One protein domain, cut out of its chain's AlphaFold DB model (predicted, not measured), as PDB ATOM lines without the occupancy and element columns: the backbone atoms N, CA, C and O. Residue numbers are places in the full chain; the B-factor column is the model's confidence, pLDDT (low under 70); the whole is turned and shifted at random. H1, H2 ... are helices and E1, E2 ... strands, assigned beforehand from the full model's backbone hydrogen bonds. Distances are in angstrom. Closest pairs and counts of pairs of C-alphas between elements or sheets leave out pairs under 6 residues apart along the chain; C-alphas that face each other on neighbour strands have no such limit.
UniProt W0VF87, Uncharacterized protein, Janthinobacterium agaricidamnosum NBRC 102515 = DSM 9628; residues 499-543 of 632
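Overview. This is residues 499 to 543 of the 632 residues of an uncharacterized protein of Janthinobacterium agaricidamnosum NBRC 102515 = DSM 9628 (UniProt W0VF87). A two-stranded hairpin, E1 and E2, makes one end of a rod, and the free-standing helix H1 sticks out at the other; H2 follows E2 and folds back toward the H1 end. The printed part has 45 residues, in the order H1, E1, E2, H2, with an antiparallel sheet E1 - E2 and a mixed class. It is only just extended, close to loose: the radius of gyration of the C-alphas is 14.1 A and the spans are 48 by 16 by 12 A.

Along the chain. E1 is residues 515 to 519, 13.1 A long, from C-alpha 515 at (159.114, 253.601, 230.065). E2 is residues 525 to 529, 13.2 A. H2 is residues 532 to 541, 14.2 A, ending at C-alpha 541 (144.745, 252.002, 220.943). H1 is residues 499 to 507, 11.9 A.

Arrangement. E1 and E2 form a hairpin at 148 degrees, with N 516 and O 528 2.8 A apart, within hydrogen-bond range. H1 is apart from E2 and H2, and E1 from H2. In H1 and H2 every O i to N i+4 pair is within hydrogen-bond range.

Size, cuts and confidence. The farthest C-alphas, of Glu 499 and Asp 522, are 48.4 A apart. The printed part has no cut and no long link. Residues 499 to 512 have pLDDT under 70.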
ATOM      1  N   GLU A 499     128.949 248.264 238.496       58.62
ATOM      2  CA  GLU A 499     130.262 247.794 238.976       58.62
ATOM      3  C   GLU A 499     131.320 248.003 237.896       58.62
ATOM      4  O   GLU A 499     132.367 248.584 238.160       58.62
ATOM      5  N   GLN A 500     131.027 247.616 236.655       61.69
ATOM      6  CA  GLN A 500     131.955 247.797 235.542       61.69
ATOM      7  C   GLN A 500     132.210 249.275 235.239       61.69
ATOM      8  O   GLN A 500     133.332 249.646 234.888       61.69
ATOM      9  N   ASN A 501     131.188 250.121 235.373       63.53
ATOM     10  CA  ASN A 501     131.324 251.562 235.193       63.53
ATOM     11  C   ASN A 501     132.151 252.202 236.321       63.53
ATOM     12  O   ASN A 501     132.999 253.048 236.038       63.53
ATOM     13  N   GLU A 502     131.964 251.781 237.576       63.09
ATOM     14  CA  GLU A 502     132.770 252.206 238.733       63.09
ATOM     15  C   GLU A 502     134.229 251.744 238.609       63.09
ATOM     16  O   GLU A 502     135.154 252.553 238.754       63.09
ATOM     17  N   ASP A 503     134.444 250.469 238.270       62.75
ATOM     18  CA  ASP A 503     135.759 249.884 238.020       62.75
ATOM     19  C   ASP A 503     136.450 250.627 236.875       62.75
ATOM     20  O   ASP A 503     137.574 251.104 237.030       62.75
ATOM     21  N   PHE A 504     135.785 250.804 235.729       66.00
ATOM     22  CA  PHE A 504     136.349 251.549 234.606       66.00
ATOM     23  C   PHE A 504     136.651 253.002 234.978       66.00
ATOM     24  O   PHE A 504     137.741 253.485 234.675       66.00
ATOM     25  N   ALA A 505     135.737 253.711 235.644       64.69
ATOM     26  CA  ALA A 505     135.949 255.098 236.058       64.69
ATOM     27  C   ALA A 505     137.139 255.237 237.018       64.69
ATOM     28  O   ALA A 505     137.870 256.227 236.946       64.69
ATOM     29  N   THR A 506     137.353 254.238 237.872       61.38
ATOM     30  CA  THR A 506     138.522 254.141 238.743       61.38
ATOM     31  C   THR A 506     139.766 253.867 237.895       61.38
ATOM     32  O   THR A 506     140.631 254.727 237.753       61.38
ATOM     33  N   PHE A 507     139.839 252.725 237.214       63.09
ATOM     34  CA  PHE A 507     141.043 252.280 236.510       63.09
ATOM     35  C   PHE A 507     141.470 253.177 235.333       63.09
ATOM     36  O   PHE A 507     142.665 253.406 235.139       63.09
ATOM     37  N   SER A 508     140.527 253.733 234.565       60.72
ATOM     38  CA  SER A 508     140.811 254.610 233.411       60.72
ATOM     39  C   SER A 508     141.561 255.890 233.789       60.72
ATOM     40  O   SER A 508     142.302 256.436 232.971       60.72
ATOM     41  N   ARG A 509     141.441 256.346 235.042       61.38
ATOM     42  CA  ARG A 509     142.132 257.534 235.566       61.38
ATOM     43  C   ARG A 509     143.567 257.258 236.018       61.38
ATOM     44  O   ARG A 509     144.283 258.203 236.341       61.38
ATOM     45  N   HIS A 510     143.997 255.996 236.064       61.72
ATOM     46  CA  HIS A 510     145.208 255.587 236.791       61.72
ATOM     47  C   HIS A 510     146.357 255.103 235.909       61.72
ATOM     48  O   HIS A 510     147.362 254.602 236.414       61.72
ATOM     49  N   TYR A 511     146.268 255.308 234.595       67.00
ATOM     50  CA  TYR A 511     147.393 255.003 233.721       67.00
ATOM     51  C   TYR A 511     148.531 255.992 233.912       67.00
ATOM     52  O   TYR A 511     148.422 257.166 233.556       67.00
ATOM     53  N   VAL A 512     149.660 255.487 234.403       67.00
ATOM     54  CA  VAL A 512     150.892 256.272 234.487       67.00
ATOM     55  C   VAL A 512     151.739 256.095 233.223       67.00
ATOM     56  O   VAL A 512     151.720 255.018 232.609       67.00
ATOM     57  N   PRO A 513     152.520 257.120 232.829       70.25
ATOM     58  CA  PRO A 513     153.493 257.000 231.754       70.25
ATOM     59  C   PRO A 513     154.419 255.793 231.938       70.25
ATOM     60  O   PRO A 513     155.091 255.629 232.969       70.25
ATOM     61  N   GLN A 514     154.492 254.948 230.914       73.00
ATOM     62  CA  GLN A 514     155.396 253.804 230.894       73.00
ATOM     63  C   GLN A 514     156.772 254.204 230.363       73.00
ATOM     64  O   GLN A 514     156.938 255.240 229.724       73.00
ATOM     65  N   THR A 515     157.795 253.407 230.674       73.12
ATOM     66  CA  THR A 515     159.114 253.601 230.065       73.12
ATOM     67  C   THR A 515     159.089 253.004 228.667       73.12
ATOM     68  O   THR A 515     158.981 251.787 228.517       73.12
ATOM     69  N   ILE A 516     159.209 253.864 227.664       76.62
ATOM     70  CA  ILE A 516     159.304 253.496 226.258       76.62
ATOM     71  C   ILE A 516     160.741 253.628 225.774       76.62
ATOM     72  O   ILE A 516     161.521 254.457 226.249       76.62
ATOM     73  N   THR A 517     161.073 252.790 224.805       80.12
ATOM     74  CA  THR A 517     162.354 252.813 224.114       80.12
ATOM     75  C   THR A 517     162.126 253.457 222.757       80.12
ATOM     76  O   THR A 517     161.429 252.893 221.916       80.12
ATOM     77  N   VAL A 518     162.674 254.654 222.561       81.06
ATOM     78  CA  VAL A 518     162.490 255.442 221.339       81.06
ATOM     79  C   VAL A 518     163.821 255.537 220.617       81.06
ATOM     80  O   VAL A 518     164.850 255.823 221.229       81.06
ATOM     81  N   ARG A 519     163.801 255.303 219.305       82.31
ATOM     82  CA  ARG A 519     164.968 255.511 218.455       82.31
ATOM     83  C   ARG A 519     164.982 256.961 217.970       82.31
ATOM     84  O   ARG A 519     164.029 257.400 217.331       82.31
ATOM     85  N   GLY A 520     166.029 257.695 218.320       75.12
ATOM     86  CA  GLY A 520     166.276 259.058 217.868       75.12
ATOM     87  C   GLY A 520     166.606 259.121 216.376       75.12
ATOM     88  O   GLY A 520     166.933 258.112 215.746       75.12
ATOM     89  N   ALA A 521     166.530 260.325 215.806       73.12
ATOM     90  CA  ALA A 521     166.871 260.584 214.404       73.12
ATOM     91  C   ALA A 521     168.358 260.321 214.086       73.12
ATOM     92  O   ALA A 521     168.717 260.072 212.941       73.12
ATOM     93  N   ASP A 522     169.208 260.329 215.111       80.44
ATOM     94  CA  ASP A 522     170.623 259.953 215.090       80.44
ATOM     95  C   ASP A 522     170.853 258.428 215.152       80.44
ATOM     96  O   ASP A 522     171.990 257.958 215.179       80.44
ATOM     97  N   GLY A 523     169.777 257.636 215.189       77.88
ATOM     98  CA  GLY A 523     169.817 256.182 215.276       77.88
ATOM     99  C   GLY A 523     170.083 255.640 216.680       77.88
ATOM    100  O   GLY A 523     169.999 254.416 216.851       77.88
ATOM    101  N   GLN A 524     170.349 256.501 217.670       78.56
ATOM    102  CA  GLN A 524     170.537 256.101 219.062       78.56
ATOM    103  C   GLN A 524     169.207 255.738 219.709       78.56
ATOM    104  O   GLN A 524     168.141 256.222 219.337       78.56
ATOM    105  N   THR A 525     169.263 254.843 220.685       81.44
ATOM    106  CA  THR A 525     168.076 254.367 221.386       81.44
ATOM    107  C   THR A 525     168.066 254.951 222.788       81.44
ATOM    108  O   THR A 525     168.976 254.684 223.568       81.44
ATOM    109  N   ILE A 526     167.037 255.732 223.111       81.62
ATOM    110  CA  ILE A 526     166.852 256.325 224.436       81.62
ATOM    111  C   ILE A 526     165.653 255.683 225.133       81.62
ATOM    112  O   ILE A 526     164.590 255.497 224.539       81.62
ATOM    113  N   SER A 527     165.813 255.353 226.413       79.00
ATOM    114  CA  SER A 527     164.701 254.932 227.264       79.00
ATOM    115  C   SER A 527     164.202 256.131 228.061       79.00
ATOM    116  O   SER A 527     164.941 256.695 228.865       79.00
ATOM    117  N   ARG A 528     162.944 256.524 227.850       82.75
ATOM    118  CA  ARG A 528     162.301 257.631 228.573       82.75
ATOM    119  C   ARG A 528     160.864 257.291 228.937       82.75
ATOM    120  O   ARG A 528     160.299 256.332 228.419       82.75
ATOM    121  N   LYS A 529     160.259 258.079 229.821       78.12
ATOM    122  CA  LYS A 529     158.819 257.994 230.077       78.12
ATOM    123  C   LYS A 529     158.027 258.500 228.867       78.12
ATOM    124  O   LYS A 529     158.482 259.407 228.160       78.12
ATOM    125  N   GLU A 530     156.868 257.893 228.628       81.50
ATOM    126  CA  GLU A 530     155.867 258.395 227.682       81.50
ATOM    127  C   GLU A 530     155.540 259.858 227.997       81.50
ATOM    128  O   GLU A 530     155.417 260.249 229.159       81.50
ATOM    129  N   ASN A 531     155.387 260.674 226.960       82.19
ATOM    130  CA  ASN A 531     154.789 261.994 227.121       82.19
ATOM    131  C   ASN A 531     153.246 261.876 227.159       82.19
ATOM    132  O   ASN A 531     152.698 260.834 226.786       82.19
ATOM    133  N   PRO A 532     152.514 262.926 227.575       77.31
ATOM    134  CA  PRO A 532     151.051 262.875 227.651       77.31
ATOM    135  C   PRO A 532     150.351 262.504 226.330       77.31
ATOM    136  O   PRO A 532     149.305 261.860 226.352       77.31
ATOM    137  N   GLY A 533     150.924 262.873 225.179       78.88
ATOM    138  CA  GLY A 533     150.390 262.518 223.861       78.88
ATOM    139  C   GLY A 533     150.543 261.031 223.538       78.88
ATOM    140  O   GLY A 533     149.603 260.414 223.045       78.88
ATOM    141  N   GLU A 534     151.691 260.438 223.866       82.50
ATOM    142  CA  GLU A 534     151.961 259.002 223.705       82.50
ATOM    143  C   GLU A 534     151.115 258.156 224.656       82.50
ATOM    144  O   GLU A 534     150.543 257.155 224.231       82.50
ATOM    145  N   LEU A 535     150.957 258.597 225.909       79.38
ATOM    146  CA  LEU A 535     150.029 257.986 226.861       79.38
ATOM    147  C   LEU A 535     148.601 257.999 226.299       79.38
ATOM    148  O   LEU A 535     147.948 256.960 226.245       79.38
ATOM    149  N   LYS A 536     148.132 259.156 225.814       77.19
ATOM    150  CA  LYS A 536     146.806 259.283 225.196       77.19
ATOM    151  C   LYS A 536     146.660 258.386 223.965       77.19
ATOM    152  O   LYS A 536     145.621 257.753 223.808       77.19
ATOM    153  N   ALA A 537     147.683 258.298 223.115       79.88
ATOM    154  CA  ALA A 537     147.685 257.423 221.943       79.88
ATOM    155  C   ALA A 537     147.643 255.936 222.331       79.88
ATOM    156  O   ALA A 537     146.905 255.167 221.720       79.88
ATOM    157  N   ARG A 538     148.372 255.535 223.383       81.81
ATOM    158  CA  ARG A 538     148.317 254.173 223.930       81.81
ATOM    159  C   ARG A 538     146.930 253.840 224.472       81.81
ATOM    160  O   ARG A 538     146.415 252.772 224.169       81.81
ATOM    161  N   LEU A 539     146.307 254.747 225.224       75.75
ATOM    162  CA  LEU A 539     144.936 254.554 225.709       75.75
ATOM    163  C   LEU A 539     143.927 254.495 224.558       75.75
ATOM    164  O   LEU A 539     143.049 253.639 224.562       75.75
ATOM    165  N   ALA A 540     144.097 255.330 223.530       75.44
ATOM    166  CA  ALA A 540     143.264 255.294 222.331       75.44
ATOM    167  C   ALA A 540     143.398 253.976 221.547       75.44
ATOM    168  O   ALA A 540     142.426 253.532 220.948       75.44
ATOM    169  N   ALA A 541     144.559 253.312 221.576       78.31
ATOM    170  CA  ALA A 541     144.745 252.002 220.943       78.31
ATOM    171  C   ALA A 541     143.938 250.876 221.619       78.31
ATOM    172  O   ALA A 541     143.690 249.833 221.013       78.31
ATOM    173  N   TYR A 542     143.523 251.080 222.868       73.19
ATOM    174  CA  TYR A 542     142.652 250.161 223.588       73.19
ATOM    175  C   TYR A 542     141.161 250.494 223.418       73.19
ATOM    176  O   TYR A 542     140.329 249.677 223.802       73.19
ATOM    177  N   ALA A 543     140.814 251.647 222.831       72.50
ATOM    178  CA  ALA A 543     139.429 252.080 222.657       72.50
ATOM    179  C   ALA A 543     138.572 251.006 221.965       72.50
ATOM    180  O   ALA A 543     139.016 250.326 221.036       72.50
TER     181      ALA A 543